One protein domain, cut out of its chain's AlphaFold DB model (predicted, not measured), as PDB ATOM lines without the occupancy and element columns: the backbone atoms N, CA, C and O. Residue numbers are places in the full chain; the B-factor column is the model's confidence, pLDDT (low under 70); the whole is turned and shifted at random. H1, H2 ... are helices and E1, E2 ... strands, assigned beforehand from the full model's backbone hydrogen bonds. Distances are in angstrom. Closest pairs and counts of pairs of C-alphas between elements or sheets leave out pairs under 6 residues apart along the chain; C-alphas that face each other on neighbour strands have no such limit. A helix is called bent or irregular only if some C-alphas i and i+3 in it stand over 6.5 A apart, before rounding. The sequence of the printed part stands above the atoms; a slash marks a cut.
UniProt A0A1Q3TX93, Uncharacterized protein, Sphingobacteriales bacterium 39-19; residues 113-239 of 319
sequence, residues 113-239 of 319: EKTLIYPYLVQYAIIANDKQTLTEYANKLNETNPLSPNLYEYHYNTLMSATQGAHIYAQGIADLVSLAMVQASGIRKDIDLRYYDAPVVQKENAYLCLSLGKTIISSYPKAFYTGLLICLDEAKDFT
ATOM      1  N   GLU A 113      13.294 211.736  19.716       96.12
ATOM      2  CA  GLU A 113      12.947 211.713  18.301       96.12
ATOM      3  C   GLU A 113      12.151 210.437  17.981       96.12
ATOM      4  O   GLU A 113      12.707 209.357  17.781       96.12
ATOM      5  N   LYS A 114      10.816 210.547  17.982       96.75
ATOM      6  CA  LYS A 114       9.908 209.396  17.804       96.75
ATOM      7  C   LYS A 114       9.972 208.783  16.399       96.75
ATOM      8  O   LYS A 114       9.684 207.599  16.241       96.75
ATOM      9  N   THR A 115      10.370 209.570  15.399       96.19
ATOM     10  CA  THR A 115      10.470 209.165  13.986       96.19
ATOM     11  C   THR A 115      11.422 207.985  13.783       96.19
ATOM     12  O   THR A 115      11.171 207.148  12.922       96.19
ATOM     13  N   LEU A 116      12.447 207.846  14.632       96.12
ATOM     14  CA  LEU A 116      13.376 206.711  14.617       96.12
ATOM     15  C   LEU A 116      12.733 205.389  15.067       96.12
ATOM     16  O   LEU A 116      13.244 204.317  14.751       96.12
ATOM     17  N   ILE A 117      11.618 205.449  15.802       98.31
ATOM     18  CA  ILE A 117      10.936 204.275  16.366       98.31
ATOM     19  C   ILE A 117       9.781 203.805  15.477       98.31
ATOM     20  O   ILE A 117       9.504 202.607  15.414       98.31
ATOM     21  N   TYR A 118       9.117 204.720  14.764       98.25
ATOM     22  CA  TYR A 118       7.952 204.395  13.933       98.25
ATOM     23  C   TYR A 118       8.174 203.234  12.948       98.25
ATOM     24  O   TYR A 118       7.290 202.378  12.884       98.25
ATOM     25  N   PRO A 119       9.324 203.099  12.252       97.75
ATOM     26  CA  PRO A 119       9.550 201.954  11.369       97.75
ATOM     27  C   PRO A 119       9.466 200.598  12.090       97.75
ATOM     28  O   PRO A 119       8.926 199.635  11.547       97.75
ATOM     29  N   TYR A 120       9.928 200.521  13.343       97.81
ATOM     30  CA  TYR A 120       9.853 199.304  14.159       97.81
ATOM     31  C   TYR A 120       8.424 199.001  14.619       97.81
ATOM     32  O   TYR A 120       8.048 197.835  14.702       97.81
ATOM     33  N   LEU A 121       7.608 200.030  14.873       98.38
ATOM     34  CA  LEU A 121       6.184 199.862  15.192       98.38
ATOM     35  C   LEU A 121       5.381 199.389  13.983       98.38
ATOM     36  O   LEU A 121       4.541 198.505  14.127       98.38
ATOM     37  N   VAL A 122       5.671 199.930  12.800       98.25
ATOM     38  CA  VAL A 122       5.083 199.461  11.539       98.25
ATOM     39  C   VAL A 122       5.460 197.998  11.296       98.25
ATOM     40  O   VAL A 122       4.586 197.175  11.030       98.25
ATOM     41  N   GLN A 123       6.736 197.642  11.465       96.81
ATOM     42  CA  GLN A 123       7.189 196.257  11.331       96.81
ATOM     43  C   GLN A 123       6.525 195.321  12.353       96.81
ATOM     44  O   GLN A 123       6.033 194.262  11.965       96.81
ATOM     45  N   TYR A 124       6.469 195.713  13.632       97.94
ATOM     46  CA  TYR A 124       5.736 194.974  14.665       97.94
ATOM     47  C   TYR A 124       4.283 194.745  14.242       97.94
ATOM     48  O   TYR A 124       3.789 193.624  14.306       97.94
ATOM     49  N   ALA A 125       3.603 195.796  13.783       98.19
ATOM     50  CA  ALA A 125       2.194 195.732  13.426       98.19
ATOM     51  C   ALA A 125       1.926 194.785  12.249       98.19
ATOM     52  O   ALA A 125       0.914 194.090  12.249       98.19
ATOM     53  N   ILE A 126       2.848 194.704  11.287       97.25
ATOM     54  CA  ILE A 126       2.792 193.724  10.193       97.25
ATOM     55  C   ILE A 126       2.935 192.297  10.740       97.25
ATOM     56  O   ILE A 126       2.107 191.442  10.435       97.25
ATOM     57  N   ILE A 127       3.936 192.045  11.589       96.06
ATOM     58  CA  ILE A 127       4.189 190.718  12.182       96.06
ATOM     59  C   ILE A 127       3.015 190.265  13.063       96.06
ATOM     60  O   ILE A 127       2.596 189.112  13.002       96.06
ATOM     61  N   ALA A 128       2.471 191.174  13.871       96.88
ATOM     62  CA  ALA A 128       1.365 190.913  14.789       96.88
ATOM     63  C   ALA A 128      -0.022 191.003  14.127       96.88
ATOM     64  O   ALA A 128      -1.029 190.794  14.803       96.88
ATOM     65  N   ASN A 129      -0.090 191.344  12.835       96.25
ATOM     66  CA  ASN A 129      -1.324 191.651  12.107       96.25
ATOM     67  C   ASN A 129      -2.223 192.704  12.812       96.25
ATOM     68  O   ASN A 129      -3.453 192.641  12.774       96.25
ATOM     69  N   ASP A 130      -1.607 193.693  13.464       97.62
ATOM     70  CA  ASP A 130      -2.260 194.785  14.198       97.62
ATOM     71  C   ASP A 130      -2.571 195.946  13.230       97.62
ATOM     72  O   ASP A 130      -1.804 196.901  13.085       97.62
ATOM     73  N   LYS A 131      -3.701 195.851  12.512       96.56
ATOM     74  CA  LYS A 131      -4.079 196.817  11.458       96.56
ATOM     75  C   LYS A 131      -4.234 198.257  11.967       96.56
ATOM     76  O   LYS A 131      -3.963 199.201  11.218       96.56
ATOM     77  N   GLN A 132      -4.646 198.436  13.224       97.06
ATOM     78  CA  GLN A 132      -4.777 199.759  13.838       97.06
ATOM     79  C   GLN A 132      -3.400 200.401  14.026       97.06
ATOM     80  O   GLN A 132      -3.169 201.502  13.525       97.06
ATOM     81  N   THR A 133      -2.478 199.688  14.683       97.88
ATOM     82  CA  THR A 133      -1.105 200.165  14.904       97.88
ATOM     83  C   THR A 133      -0.396 200.407  13.571       97.88
ATOM     84  O   THR A 133       0.282 201.423  13.413       97.88
ATOM     85  N   LEU A 134      -0.599 199.524  12.586       97.94
ATOM     86  CA  LEU A 134      -0.041 199.677  11.243       97.94
ATOM     87  C   LEU A 134      -0.469 201.006  10.610       97.94
ATOM     88  O   LEU A 134       0.379 201.790  10.192       97.94
ATOM     89  N   THR A 135      -1.776 201.272  10.584       96.88
ATOM     90  CA  THR A 135      -2.338 202.487   9.976       96.88
ATOM     91  C   THR A 135      -1.852 203.743  10.695       96.88
ATOM     92  O   THR A 135      -1.430 204.702  10.050       96.88
ATOM     93  N   GLU A 136      -1.883 203.745  12.029       97.94
ATOM     94  CA  GLU A 136      -1.478 204.900  12.833       97.94
ATOM     95  C   GLU A 136      -0.014 205.279  12.583       97.94
ATOM     96  O   GLU A 136       0.290 206.432  12.268       97.94
ATOM     97  N   TYR A 137       0.902 204.317  12.714       98.44
ATOM     98  CA  TYR A 137       2.330 204.617  12.647       98.44
ATOM     99  C   TYR A 137       2.854 204.742  11.218       98.44
ATOM    100  O   TYR A 137       3.799 205.502  11.010       98.44
ATOM    101  N   ALA A 138       2.225 204.103  10.226       98.31
ATOM    102  CA  ALA A 138       2.541 204.367   8.823       98.31
ATOM    103  C   ALA A 138       2.155 205.802   8.419       98.31
ATOM    104  O   ALA A 138       2.951 206.473   7.765       98.31
ATOM    105  N   ASN A 139       0.998 206.309   8.874       98.12
ATOM    106  CA  ASN A 139       0.599 207.705   8.650       98.12
ATOM    107  C   ASN A 139       1.559 208.688   9.331       98.12
ATOM    108  O   ASN A 139       2.114 209.558   8.662       98.12
ATOM    109  N   LYS A 140       1.833 208.502  10.630       98.06
ATOM    110  CA  LYS A 140       2.781 209.352  11.374       98.06
ATOM    111  C   LYS A 140       4.166 209.372  10.730       98.06
ATOM    112  O   LYS A 140       4.815 210.418  10.676       98.06
ATOM    113  N   LEU A 141       4.639 208.222  10.252       96.44
ATOM    114  CA  LEU A 141       5.921 208.142   9.563       96.44
ATOM    115  C   LEU A 141       5.882 208.870   8.217       96.44
ATOM    116  O   LEU A 141       6.802 209.623   7.928       96.44
ATOM    117  N   ASN A 142       4.816 208.715   7.430       96.56
ATOM    118  CA  ASN A 142       4.673 209.415   6.153       96.56
ATOM    119  C   ASN A 142       4.564 210.941   6.311       96.56
ATOM    120  O   ASN A 142       5.076 211.677   5.477       96.56
ATOM    121  N   GLU A 143       3.945 211.427   7.387       96.75
ATOM    122  CA  GLU A 143       3.869 212.861   7.693       96.75
ATOM    123  C   GLU A 143       5.225 213.446   8.111       96.75
ATOM    124  O   GLU A 143       5.569 214.563   7.731       96.75
ATOM    125  N   THR A 144       5.997 212.700   8.904       96.75
ATOM    126  CA  THR A 144       7.255 213.192   9.494       96.75
ATOM    127  C   THR A 144       8.485 212.935   8.630       96.75
ATOM    128  O   THR A 144       9.452 213.690   8.699       96.75
ATOM    129  N   ASN A 145       8.459 211.878   7.825       95.50
ATOM    130  CA  ASN A 145       9.528 211.479   6.921       95.50
ATOM    131  C   ASN A 145       8.921 210.846   5.654       95.50
ATOM    132  O   ASN A 145       8.985 209.623   5.485       95.50
ATOM    133  N   PRO A 146       8.279 211.650   4.786       95.88
ATOM    134  CA  PRO A 146       7.674 211.144   3.561       95.88
ATOM    135  C   PRO A 146       8.721 210.475   2.668       95.88
ATOM    136  O   PRO A 146       9.877 210.898   2.600       95.88
ATOM    137  N   LEU A 147       8.296 209.445   1.935       94.81
ATOM    138  CA  LEU A 147       9.153 208.803   0.939       94.81
ATOM    139  C   LEU A 147       9.586 209.815  -0.130       94.81
ATOM    140  O   LEU A 147       8.799 210.665  -0.557       94.81
ATOM    141  N   SER A 148      10.825 209.683  -0.620       92.31
ATOM    142  CA  SER A 148      11.225 210.410  -1.827       92.31
ATOM    143  C   SER A 148      10.302 210.010  -2.988       92.31
ATOM    144  O   SER A 148       9.810 208.877  -3.011       92.31
ATOM    145  N   PRO A 149      10.071 210.879  -3.985       92.00
ATOM    146  CA  PRO A 149       9.182 210.539  -5.094       92.00
ATOM    147  C   PRO A 149       9.586 209.258  -5.850       92.00
ATOM    148  O   PRO A 149       8.722 208.484  -6.254       92.00
ATOM    149  N   ASN A 150      10.891 208.991  -5.963       90.62
ATOM    150  CA  ASN A 150      11.437 207.776  -6.575       90.62
ATOM    151  C   ASN A 150      11.122 206.523  -5.743       90.62
ATOM    152  O   ASN A 150      10.705 205.501  -6.288       90.62
ATOM    153  N   LEU A 151      11.289 206.606  -4.416       92.31
ATOM    154  CA  LEU A 151      10.929 205.522  -3.499       92.31
ATOM    155  C   LEU A 151       9.419 205.275  -3.515       92.31
ATOM    156  O   LEU A 151       8.979 204.131  -3.599       92.31
ATOM    157  N   TYR A 152       8.622 206.343  -3.504       95.25
ATOM    158  CA  TYR A 152       7.170 206.242  -3.591       95.25
ATOM    159  C   TYR A 152       6.727 205.564  -4.895       95.25
ATOM    160  O   TYR A 152       5.911 204.650  -4.846       95.25
ATOM    161  N   GLU A 153       7.275 205.959  -6.055       95.06
ATOM    162  CA  GLU A 153       6.972 205.318  -7.349       95.06
ATOM    163  C   GLU A 153       7.368 203.836  -7.352       95.06
ATOM    164  O   GLU A 153       6.572 202.999  -7.777       95.06
ATOM    165  N   TYR A 154       8.547 203.490  -6.823       95.06
ATOM    166  CA  TYR A 154       8.985 202.098  -6.701       95.06
ATOM    167  C   TYR A 154       8.012 201.246  -5.876       95.06
ATOM    168  O   TYR A 154       7.549 200.201  -6.338       95.06
ATOM    169  N   HIS A 155       7.660 201.698  -4.673       96.75
ATOM    170  CA  HIS A 155       6.772 200.943  -3.790       96.75
ATOM    171  C   HIS A 155       5.317 200.947  -4.281       96.75
ATOM    172  O   HIS A 155       4.633 199.935  -4.149       96.75
ATOM    173  N   TYR A 156       4.864 202.017  -4.938       97.50
ATOM    174  CA  TYR A 156       3.589 202.038  -5.657       97.50
ATOM    175  C   TYR A 156       3.554 200.964  -6.754       97.50
ATOM    176  O   TYR A 156       2.644 200.139  -6.765       97.50
ATOM    177  N   ASN A 157       4.561 200.922  -7.634       96.88
ATOM    178  CA  ASN A 157       4.640 199.924  -8.705       96.88
ATOM    179  C   ASN A 157       4.774 198.504  -8.143       96.88
ATOM    180  O   ASN A 157       4.256 197.557  -8.729       96.88
ATOM    181  N   THR A 158       5.415 198.353  -6.980       96.88
ATOM    182  CA  THR A 158       5.484 197.073  -6.264       96.88
ATOM    183  C   THR A 158       4.092 196.607  -5.847       96.88
ATOM    184  O   THR A 158       3.718 195.492  -6.187       96.88
ATOM    185  N   LEU A 159       3.281 197.462  -5.211       97.88
ATOM    186  CA  LEU A 159       1.887 197.126  -4.880       97.88
ATOM    187  C   LEU A 159       1.044 196.844  -6.133       97.88
ATOM    188  O   LEU A 159       0.193 195.962  -6.113       97.88
ATOM    189  N   MET A 160       1.286 197.566  -7.228       97.25
ATOM    190  CA  MET A 160       0.587 197.346  -8.498       97.25
ATOM    191  C   MET A 160       1.042 196.099  -9.260       97.25
ATOM    192  O   MET A 160       0.391 195.727 -10.219       97.25
ATOM    193  N   SER A 161       2.111 195.425  -8.827       96.19
ATOM    194  CA  SER A 161       2.568 194.156  -9.420       96.19
ATOM    195  C   SER A 161       1.821 192.929  -8.874       96.19
ATOM    196  O   SER A 161       2.268 191.802  -9.079       96.19
ATOM    197  N   ALA A 162       0.765 193.136  -8.087       96.31
ATOM    198  CA  ALA A 162       0.005 192.082  -7.428       96.31
ATOM    199  C   ALA A 162      -1.487 192.222  -7.729       96.31
ATOM    200  O   ALA A 162      -2.024 193.334  -7.771       96.31
ATOM    201  N   THR A 163      -2.181 191.093  -7.840       95.19
ATOM    202  CA  THR A 163      -3.637 191.074  -8.019       95.19
ATOM    203  C   THR A 163      -4.384 191.479  -6.740       95.19
ATOM    204  O   THR A 163      -3.788 191.731  -5.688       95.19
ATOM    205  N   GLN A 164      -5.704 191.652  -6.839       96.12
ATOM    206  CA  GLN A 164      -6.544 192.094  -5.725       96.12
ATOM    207  C   GLN A 164      -6.497 191.105  -4.547       96.12
ATOM    208  O   GLN A 164      -6.599 189.895  -4.735       96.12
ATOM    209  N   GLY A 165      -6.384 191.625  -3.320       97.12
ATOM    210  CA  GLY A 165      -6.381 190.814  -2.097       97.12
ATOM    211  C   GLY A 165      -5.105 189.995  -1.871       97.12
ATOM    212  O   GLY A 165      -5.133 189.038  -1.102       97.12
ATOM    213  N   ALA A 166      -4.015 190.333  -2.563       97.75
ATOM    214  CA  ALA A 166      -2.753 189.606  -2.500       97.75
ATOM    215  C   ALA A 166      -2.078 189.634  -1.125       97.75
ATOM    216  O   ALA A 166      -2.204 190.599  -0.366       97.75
ATOM    217  N   HIS A 167      -1.269 188.607  -0.864       97.81
ATOM    218  CA  HIS A 167      -0.338 188.550   0.258       97.81
ATOM    219  C   HIS A 167       1.083 188.842  -0.231       97.81
ATOM    220  O   HIS A 167       1.667 188.035  -0.953       97.81
ATOM    221  N   ILE A 168       1.667 189.974   0.170       98.00
ATOM    222  CA  ILE A 168       3.051 190.320  -0.194       98.00
ATOM    223  C   ILE A 168       3.977 190.031   0.981       98.00
ATOM    224  O   ILE A 168       3.868 190.653   2.037       98.00
ATOM    225  N   TYR A 169       4.933 189.133   0.765       97.88
ATOM    226  CA  TYR A 169       5.977 188.784   1.714       97.88
ATOM    227  C   TYR A 169       7.262 189.549   1.409       97.88
ATOM    228  O   TYR A 169       7.794 189.501   0.298       97.88
ATOM    229  N   ALA A 170       7.803 190.208   2.427       96.12
ATOM    230  CA  ALA A 170       9.103 190.858   2.359       96.12
ATOM    231  C   ALA A 170       9.870 190.687   3.671       96.12
ATOM    232  O   ALA A 170       9.301 190.349   4.712       96.12
ATOM    233  N   GLN A 171      11.175 190.937   3.618       88.50
ATOM    234  CA  GLN A 171      12.047 190.914   4.784       88.50
ATOM    235  C   GLN A 171      12.662 192.295   4.960       88.50
ATOM    236  O   GLN A 171      13.135 192.916   4.016       88.50
ATOM    237  N   GLY A 172      12.657 192.769   6.201       83.38
ATOM    238  CA  GLY A 172      13.300 194.024   6.561       83.38
ATOM    239  C   GLY A 172      12.378 195.240   6.545       83.38
ATOM    240  O   GLY A 172      11.226 195.210   6.119       83.38
ATOM    241  N   ILE A 173      12.914 196.317   7.111       87.88
ATOM    242  CA  ILE A 173      12.201 197.577   7.319       87.88
ATOM    243  C   ILE A 173      12.055 198.342   6.002       87.88
ATOM    244  O   ILE A 173      10.992 198.897   5.752       87.88
ATOM    245  N   ALA A 174      13.086 198.338   5.152       88.00
ATOM    246  CA  ALA A 174      13.131 199.156   3.940       88.00
ATOM    247  C   ALA A 174      11.940 198.904   3.000       88.00
ATOM    248  O   ALA A 174      11.323 199.864   2.545       88.00
ATOM    249  N   ASP A 175      11.569 197.642   2.768       91.12
ATOM    250  CA  ASP A 175      10.439 197.319   1.895       91.12
ATOM    251  C   ASP A 175       9.105 197.379   2.627       91.12
ATOM    252  O   ASP A 175       8.206 198.098   2.203       91.12
ATOM    253  N   LEU A 176       8.970 196.655   3.745       94.00
ATOM    254  CA  LEU A 176       7.685 196.531   4.440       94.00
ATOM    255  C   LEU A 176       7.150 197.873   4.925       94.00
ATOM    256  O   LEU A 176       5.961 198.150   4.775       94.00
ATOM    257  N   VAL A 177       8.016 198.710   5.498       96.25
ATOM    258  CA  VAL A 177       7.585 200.002   6.036       96.25
ATOM    259  C   VAL A 177       7.220 200.954   4.911       96.25
ATOM    260  O   VAL A 177       6.182 201.605   4.988       96.25
ATOM    261  N   SER A 178       8.001 200.984   3.833       96.81
ATOM    262  CA  SER A 178       7.698 201.845   2.690       96.81
ATOM    263  C   SER A 178       6.420 201.408   1.967       96.81
ATOM    264  O   SER A 178       5.599 202.256   1.624       96.81
ATOM    265  N   LEU A 179       6.188 200.099   1.802       98.00
ATOM    266  CA  LEU A 179       4.920 199.568   1.284       98.00
ATOM    267  C   LEU A 179       3.740 199.980   2.174       98.00
ATOM    268  O   LEU A 179       2.733 200.472   1.667       98.00
ATOM    269  N   ALA A 180       3.878 199.850   3.496       98.19
ATOM    270  CA  ALA A 180       2.843 200.259   4.443       98.19
ATOM    271  C   ALA A 180       2.557 201.769   4.387       98.19
ATOM    272  O   ALA A 180       1.396 202.173   4.442       98.19
ATOM    273  N   MET A 181       3.585 202.610   4.230       98.19
ATOM    274  CA  MET A 181       3.419 204.057   4.043       98.19
ATOM    275  C   MET A 181       2.639 204.381   2.762       98.19
ATOM    276  O   MET A 181       1.757 205.240   2.785       98.19
ATOM    277  N   VAL A 182       2.904 203.671   1.659       98.12
ATOM    278  CA  VAL A 182       2.122 203.823   0.419       98.12
ATOM    279  C   VAL A 182       0.680 203.333   0.606       98.12
ATOM    280  O   VAL A 182      -0.246 203.971   0.115       98.12
ATOM    281  N   GLN A 183       0.436 202.261   1.364       98.12
ATOM    282  CA  GLN A 183      -0.941 201.844   1.671       98.12
ATOM    283  C   GLN A 183      -1.694 202.849   2.549       98.12
ATOM    284  O   GLN A 183      -2.898 203.079   2.365       98.12
ATOM    285  N   ALA A 184      -0.986 203.487   3.480       96.62
ATOM    286  CA  ALA A 184      -1.541 204.498   4.366       96.62
ATOM    287  C   ALA A 184      -2.104 205.703   3.584       96.62
ATOM    288  O   ALA A 184      -3.152 206.235   3.956       96.62
ATOM    289  N   SER A 185      -1.521 206.034   2.421       96.12
ATOM    290  CA  SER A 185      -2.021 207.081   1.513       96.12
ATOM    291  C   SER A 185      -3.270 206.695   0.700       96.12
ATOM    292  O   SER A 185      -3.753 207.494  -0.101       96.12
ATOM    293  N   GLY A 186      -3.833 205.498   0.907       97.00
ATOM    294  CA  GLY A 186      -5.051 205.048   0.219       97.00
ATOM    295  C   GLY A 186      -4.823 204.051  -0.911       97.00
ATOM    296  O   GLY A 186      -5.797 203.563  -1.480       97.00
ATOM    297  N   ILE A 187      -3.573 203.723  -1.234       97.81
ATOM    298  CA  ILE A 187      -3.246 202.862  -2.371       97.81
ATOM    299  C   ILE A 187      -3.290 201.388  -1.965       97.81
ATOM    300  O   ILE A 187      -2.619 200.988  -1.025       97.81
ATOM    301  N   ARG A 188      -4.043 200.562  -2.703       97.56
ATOM    302  CA  ARG A 188      -4.047 199.093  -2.549       97.56
ATOM    303  C   ARG A 188      -4.185 198.611  -1.098       97.56
ATOM    304  O   ARG A 188      -3.456 197.734  -0.638       97.56
ATOM    305  N   LYS A 189      -5.137 199.193  -0.359       97.44
ATOM    306  CA  LYS A 189      -5.473 198.794   1.024       97.44
ATOM    307  C   LYS A 189      -6.016 197.361   1.137       97.44
ATOM    308  O   LYS A 189      -6.148 196.856   2.243       97.44
ATOM    309  N   ASP A 190      -6.345 196.739   0.006       97.94
ATOM    310  CA  ASP A 190      -6.743 195.336  -0.109       97.94
ATOM    311  C   ASP A 190      -5.573 194.357   0.059       97.94
ATOM    312  O   ASP A 190      -5.806 193.206   0.413       97.94
ATOM    313  N   ILE A 191      -4.335 194.796  -0.191       98.12
ATOM    314  CA  ILE A 191      -3.145 193.949  -0.071       98.12
ATOM    315  C   ILE A 191      -2.791 193.736   1.398       98.12
ATOM    316  O   ILE A 191      -2.737 194.670   2.204       98.12
ATOM    317  N   ASP A 192      -2.453 192.500   1.725       97.81
ATOM    318  CA  ASP A 192      -1.996 192.103   3.041       97.81
ATOM    319  C   ASP A 192      -0.469 191.940   3.060       97.81
ATOM    320  O   ASP A 192       0.095 191.026   2.457       97.81
ATOM    321  N   LEU A 193       0.219 192.847   3.754       97.81
ATOM    322  CA  LEU A 193       1.669 192.777   3.930       97.81
ATOM    323  C   LEU A 193       2.023 191.736   4.996       97.81
ATOM    324  O   LEU A 193       1.448 191.731   6.086       97.81
ATOM    325  N   ARG A 194       3.000 190.878   4.697       97.19
ATOM    326  CA  ARG A 194       3.462 189.781   5.553       97.19
ATOM    327  C   ARG A 194       4.975 189.855   5.738       97.19
ATOM    328  O   ARG A 194       5.727 190.124   4.803       97.19
ATOM    329  N   TYR A 195       5.434 189.590   6.957       96.00
ATOM    330  CA  TYR A 195       6.859 189.418   7.227       96.00
ATOM    331  C   TYR A 195       7.291 188.010   6.815       96.00
ATOM    332  O   TYR A 195       6.636 187.036   7.179       96.00
ATOM    333  N   TYR A 196       8.384 187.902   6.064       95.75
ATOM    334  CA  TYR A 196       8.970 186.612   5.712       95.75
ATOM    335  C   TYR A 196       9.910 186.137   6.832       95.75
ATOM    336  O   TYR A 196      11.042 186.611   6.938       95.75
ATOM    337  N   ASP A 197       9.446 185.214   7.676       92.38
ATOM    338  CA  ASP A 197      10.260 184.521   8.690       92.38
ATOM    339  C   ASP A 197      10.389 183.008   8.455       92.38
ATOM    340  O   ASP A 197      11.276 182.371   9.021       92.38
ATOM    341  N   ALA A 198       9.543 182.440   7.599       91.12
ATOM    342  CA  ALA A 198       9.540 181.031   7.239       91.12
ATOM    343  C   ALA A 198       9.069 180.838   5.785       91.12
ATOM    344  O   ALA A 198       8.457 181.743   5.209       91.12
ATOM    345  N   PRO A 199       9.333 179.665   5.177       94.44
ATOM    346  CA  PRO A 199       8.810 179.342   3.855       94.44
ATOM    347  C   PRO A 199       7.285 179.484   3.769       94.44
ATOM    348  O   PRO A 199       6.552 179.050   4.658       94.44
ATOM    349  N   VAL A 200       6.811 180.058   2.665       94.56
ATOM    350  CA  VAL A 200       5.390 180.294   2.405       94.56
ATOM    351  C   VAL A 200       4.709 178.973   2.054       94.56
ATOM    352  O   VAL A 200       5.019 178.343   1.039       94.56
ATOM    353  N   VAL A 201       3.776 178.557   2.914       91.06
ATOM    354  CA  VAL A 201       3.010 177.313   2.753       91.06
ATOM    355  C   VAL A 201       1.818 177.515   1.815       91.06
ATOM    356  O   VAL A 201       1.642 176.734   0.886       91.06
ATOM    357  N   GLN A 202       1.029 178.570   2.045       90.81
ATOM    358  CA  GLN A 202      -0.124 178.931   1.220       90.81
ATOM    359  C   GLN A 202       0.332 179.864   0.097       90.81
ATOM    360  O   GLN A 202       0.730 180.999   0.364       90.81
ATOM    361  N   LYS A 203       0.339 179.358  -1.137       91.12
ATOM    362  CA  LYS A 203       0.938 180.052  -2.290       91.12
ATOM    363  C   LYS A 203      -0.075 180.850  -3.102       91.12
ATOM    364  O   LYS A 203       0.338 181.752  -3.821       91.12
ATOM    365  N   GLU A 204      -1.360 180.551  -2.926       93.06
ATOM    366  CA  GLU A 204      -2.466 181.200  -3.616       93.06
ATOM    367  C   GLU A 204      -2.419 182.707  -3.384       93.06
ATOM    368  O   GLU A 204      -2.506 183.163  -2.239       93.06
ATOM    369  N   ASN A 205      -2.294 183.477  -4.470       95.19
ATOM    370  CA  ASN A 205      -2.243 184.939  -4.408       95.19
ATOM    371  C   ASN A 205      -1.112 185.470  -3.495       95.19
ATOM    372  O   ASN A 205      -1.232 186.532  -2.872       95.19
ATOM    373  N   ALA A 206      -0.022 184.705  -3.370       97.06
ATOM    374  CA  ALA A 206       1.142 185.057  -2.570       97.06
ATOM    375  C   ALA A 206       2.294 185.532  -3.455       97.06
ATOM    376  O   ALA A 206       2.641 184.916  -4.464       97.06
ATOM    377  N   TYR A 207       2.935 186.611  -3.026       97.62
ATOM    378  CA  TYR A 207       4.004 187.266  -3.758       97.62
ATOM    379  C   TYR A 207       5.218 187.480  -2.860       97.62
ATOM    380  O   TYR A 207       5.088 187.789  -1.678       97.62
ATOM    381  N   LEU A 208       6.410 187.355  -3.431       97.19
ATOM    382  CA  LEU A 208       7.678 187.649  -2.778       97.19
ATOM    383  C   LEU A 208       8.259 188.958  -3.315       97.19
ATOM    384  O   LEU A 208       8.369 189.149  -4.531       97.19
ATOM    385  N   CYS A 209       8.703 189.834  -2.417       96.12
ATOM    386  CA  CYS A 209       9.537 190.972  -2.786       96.12
ATOM    387  C   CYS A 209      10.913 190.509  -3.278       96.12
ATOM    388  O   CYS A 209      11.526 189.591  -2.729       96.12
ATOM    389  N   LEU A 210      11.442 191.208  -4.283       93.06
ATOM    390  CA  LEU A 210      12.749 190.902  -4.877       93.06
ATOM    391  C   LEU A 210      13.919 191.065  -3.893       93.06
ATOM    392  O   LEU A 210      14.969 190.446  -4.070       93.06
ATOM    393  N   SER A 211      13.727 191.859  -2.842       88.94
ATOM    394  CA  SER A 211      14.694 192.072  -1.766       88.94
ATOM    395  C   SER A 211      14.936 190.853  -0.877       88.94
ATOM    396  O   SER A 211      15.974 190.799  -0.227       88.94
ATOM    397  N   LEU A 212      14.059 189.838  -0.907       91.69
ATOM    398  CA  LEU A 212      14.296 188.550  -0.237       91.69
ATOM    399  C   LEU A 212      15.520 187.809  -0.797       91.69
ATOM    400  O   LEU A 212      16.041 186.875  -0.193       91.69
ATOM    401  N   GLY A 213      16.005 188.230  -1.963       90.75
ATOM    402  CA  GLY A 213      17.239 187.724  -2.522       90.75
ATOM    403  C   GLY A 213      17.081 186.372  -3.209       90.75
ATOM    404  O   GLY A 213      16.083 185.652  -3.111       90.75
ATOM    405  N   LYS A 214      18.118 186.034  -3.974       91.62
ATOM    406  CA  LYS A 214      18.095 184.903  -4.905       91.62
ATOM    407  C   LYS A 214      17.903 183.562  -4.197       91.62
ATOM    408  O   LYS A 214      17.198 182.712  -4.727       91.62
ATOM    409  N   THR A 215      18.526 183.372  -3.035       92.38
ATOM    410  CA  THR A 215      18.475 182.107  -2.289       92.38
ATOM    411  C   THR A 215      17.041 181.759  -1.904       92.38
ATOM    412  O   THR A 215      16.575 180.671  -2.236       92.38
ATOM    413  N   ILE A 216      16.309 182.708  -1.309       94.00
ATOM    414  CA  ILE A 216      14.904 182.513  -0.931       94.00
ATOM    415  C   ILE A 216      14.047 182.274  -2.175       94.00
ATOM    416  O   ILE A 216      13.354 181.262  -2.251       94.00
ATOM    417  N   ILE A 217      14.149 183.145  -3.184       94.12
ATOM    418  CA  ILE A 217      13.351 183.036  -4.418       94.12
ATOM    419  C   ILE A 217      13.582 181.682  -5.113       94.12
ATOM    420  O   ILE A 217      12.633 181.052  -5.571       94.12
ATOM    421  N   SER A 218      14.820 181.176  -5.128       93.88
ATOM    422  CA  SER A 218      15.156 179.894  -5.766       93.88
ATOM    423  C   SER A 218      14.521 178.663  -5.108       93.88
ATOM    424  O   SER A 218      14.441 177.615  -5.746       93.88
ATOM    425  N   SER A 219      14.021 178.787  -3.874       95.12
ATOM    426  CA  SER A 219      13.257 177.719  -3.214       95.12
ATOM    427  C   SER A 219      11.832 177.549  -3.769       95.12
ATOM    428  O   SER A 219      11.158 176.570  -3.448       95.12
ATOM    429  N   TYR A 220      11.395 178.444  -4.665       94.62
ATOM    430  CA  TYR A 220      10.094 178.409  -5.335       94.62
ATOM    431  C   TYR A 220      10.270 178.266  -6.860       94.62
ATOM    432  O   TYR A 220      10.100 179.231  -7.601       94.62
ATOM    433  N   PRO A 221      10.587 177.067  -7.382       92.44
ATOM    434  CA  PRO A 221      10.965 176.879  -8.790       92.44
ATOM    435  C   PRO A 221       9.839 177.133  -9.805       92.44
ATOM    436  O   PRO A 221      10.113 177.258 -10.993       92.44
ATOM    437  N   LYS A 222       8.580 177.180  -9.352       92.44
ATOM    438  CA  LYS A 222       7.407 177.498 -10.185       92.44
ATOM    439  C   LYS A 222       7.047 178.987 -10.185       92.44
ATOM    440  O   LYS A 222       6.141 179.378 -10.910       92.44
ATOM    441  N   ALA A 223       7.727 179.783  -9.364       93.06
ATOM    442  CA  ALA A 223       7.413 181.187  -9.198       93.06
ATOM    443  C   ALA A 223       7.852 182.011 -10.417       93.06
ATOM    444  O   ALA A 223       8.835 181.678 -11.089       93.06
ATOM    445  N   PHE A 224       7.139 183.101 -10.696       92.62
ATOM    446  CA  PHE A 224       7.353 183.921 -11.891       92.62
ATOM    447  C   PHE A 224       7.218 185.417 -11.595       92.62
ATOM    448  O   PHE A 224       6.666 185.821 -10.578       92.62
ATOM    449  N   TYR A 225       7.761 186.258 -12.476       93.19
ATOM    450  CA  TYR A 225       7.714 187.713 -12.320       93.19
ATOM    451  C   TYR A 225       6.350 188.274 -12.739       93.19
ATOM    452  O   TYR A 225       5.920 188.038 -13.865       93.19
ATOM    453  N   THR A 226       5.753 189.111 -11.889       92.12
ATOM    454  CA  THR A 226       4.532 189.901 -12.184       92.12
ATOM    455  C   THR A 226       4.801 191.408 -12.191       92.12
ATOM    456  O   THR A 226       3.897 192.234 -12.145       92.12
ATOM    457  N   GLY A 227       6.079 191.784 -12.239       91.88
ATOM    458  CA  GLY A 227       6.549 193.159 -12.176       91.88
ATOM    459  C   GLY A 227       7.701 193.237 -11.189       91.88
ATOM    460  O   GLY A 227       8.706 192.545 -11.341       91.88
ATOM    461  N   LEU A 228       7.542 194.042 -10.144       95.06
ATOM    462  CA  LEU A 228       8.506 194.149  -9.042       95.06
ATOM    463  C   LEU A 228       8.307 193.087  -7.947       95.06
ATOM    464  O   LEU A 228       8.921 193.170  -6.882       95.06
ATOM    465  N   LEU A 229       7.471 192.087  -8.218       96.44
ATOM    466  CA  LEU A 229       7.172 190.963  -7.344       96.44
ATOM    467  C   LEU A 229       7.384 189.633  -8.069       96.44
ATOM    468  O   LEU A 229       7.411 189.563  -9.302       96.44
ATOM    469  N   ILE A 230       7.518 188.579  -7.269       95.31
ATOM    470  CA  ILE A 230       7.541 187.188  -7.710       95.31
ATOM    471  C   ILE A 230       6.270 186.502  -7.211       95.31
ATOM    472  O   ILE A 230       6.130 186.302  -6.007       95.31
ATOM    473  N   CYS A 231       5.362 186.139  -8.110       95.75
ATOM    474  CA  CYS A 231       4.162 185.378  -7.778       95.75
ATOM    475  C   CYS A 231       4.517 183.909  -7.522       95.75
ATOM    476  O   CYS A 231       5.296 183.317  -8.274       95.75
ATOM    477  N   LEU A 232       3.974 183.338  -6.444       95.69
ATOM    478  CA  LEU A 232       4.211 181.954  -6.026       95.69
ATOM    479  C   LEU A 232       3.219 180.946  -6.614       95.69
ATOM    480  O   LEU A 232       3.435 179.738  -6.456       95.69
ATOM    481  N   ASP A 233       2.175 181.432  -7.285       90.88
ATOM    482  CA  ASP A 233       1.241 180.595  -8.028       90.88
ATOM    483  C   ASP A 233       1.930 179.894  -9.203       90.88
ATOM    484  O   ASP A 233       3.028 180.252  -9.639       90.88
ATOM    485  N   GLU A 234       1.279 178.856  -9.728       83.75
ATOM    486  CA  GLU A 234       1.755 178.218 -10.950       83.75
ATOM    487  C   GLU A 234       1.671 179.206 -12.117       83.75
ATOM    488  O   GLU A 234       0.608 179.760 -12.406       83.75
ATOM    489  N   ALA A 235       2.807 179.416 -12.786       76.50
ATOM    490  CA  ALA A 235       2.906 180.308 -13.931       76.50
ATOM    491  C   ALA A 235       1.881 179.938 -15.012       76.50
ATOM    492  O   ALA A 235       1.881 178.815 -15.520       76.50
ATOM    493  N   LYS A 236       1.025 180.900 -15.373       71.62
ATOM    494  CA  LYS A 236       0.053 180.748 -16.465       71.62
ATOM    495  C   LYS A 236       0.651 181.240 -17.783       71.62
ATOM    496  O   LYS A 236       0.772 180.459 -18.719       71.62
ATOM    497  N   ASP A 237       1.071 182.505 -17.832       81.25
ATOM    498  CA  ASP A 237       1.740 183.155 -18.965       81.25
ATOM    499  C   ASP A 237       2.362 184.515 -18.544       81.25
ATOM    500  O   ASP A 237       2.433 184.840 -17.360       81.25
ATOM    501  N   PHE A 238       2.839 185.312 -19.511       82.31
ATOM    502  CA  PHE A 238       3.365 186.672 -19.289       82.31
ATOM    503  C   PHE A 238       2.289 187.772 -19.336       82.31
ATOM    504  O   PHE A 238       2.641 188.956 -19.344       82.31
ATOM    505  N   THR A 239       1.005 187.415 -19.405       86.19
ATOM    506  CA  THR A 239      -0.084 188.383 -19.587       86.19
ATOM    507  C   THR A 239      -0.178 189.319 -18.387       86.19
ATOM    508  O   THR A 239      -0.164 190.527 -18.573       86.19
TER     509      THR A 239
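Overview. This is residues 113 to 239 of the 319 residues of an uncharacterized protein of Sphingobacteriales bacterium 39-19 (UniProt A0A1Q3TX93). A small four-stranded sheet, E2 E1 E3 E4, has a cluster of helices on one side, in which H4 lies over E2 and E1 and is crossed by H1, H2 and H3; the short helix H5 is on the sheet's opposite face from H4. The helical hairpin H1 and H2 lies toward the end of the long axis where Glu 113 is, and residues 232 to 239 form a tail toward the other. The 127 printed residues have five named helices and four named strands, in the order H1 H2 H3 E1 H4 E2 E3 H5 E4; the sheet is mixed, and so is the class, helices and strands. The whole is compact, with a radius of gyration of the C-alphas of 14.2 A, yet elongated, spanning 46 by 27 by 24 A.

Arrangement. In the sheet, E1, residues 167 to 170, is parallel to E2, residues 192 to 195, with N 194 and O 168 2.8 A apart, within hydrogen-bond range. E1 is also parallel to E3, residues 206 to 209, with N 169 and O 207 at 2.8 A. E3 is antiparallel to the edge strand E4, residues 229 to 231, with N 208 and O 230 at 2.8 A. H4, residues 173 to 184, runs along the strands at a height over the sheet of 10.0 A. E1, H4 and E2 form a strand-helix-strand unit, two parallel neighbour strands with a helix between, its crossover right-handed. H4 is the hub. It touches H3, residues 149 to 160, about perpendicular at 79 degrees, the closest C-alphas being those of His 155 and Leu 179, 5.6 A. It touches H2, residues 131 to 144, at 84 degrees, about perpendicular, closest at the C-alphas of Ala 138 and Met 181, 4.9 A. H1, residues 118 to 127, touches H2 in a hairpin, at a shallow tilt of 24 degrees, opposite ways, closest at the C-alphas of Ala 125 and Leu 134, 5.0 A. H1 only grazes the sheet, with residues 123 to 127. H5, residues 210 to 218, is irregular, with C-alphas 211 and 214 8.5 A apart; its height over the sheet is 8.4 A. Every O i to N i+4 pair is within hydrogen-bond range in H1, H2 and H3; H4 has 7 of 8, and H5 2 of 5, with 4 of 6 O i to N i+3 pairs.

Along the chain. H1 begins at C-alpha 118, (7.952, 204.395, 13.933), and is 14.3 A long. H2 is 20.0 A, H3 16.1 A and H4 15.7 A long. E4 ends at C-alpha 231, (4.162, 185.378, -7.778).

Size, cuts and confidence. The C-alphas of Glu 113 and Lys 236, the two farthest apart, are 48.3 A from each other. The printed part has no cut, no link is long, and no printed residue is under 70 in pLDDT.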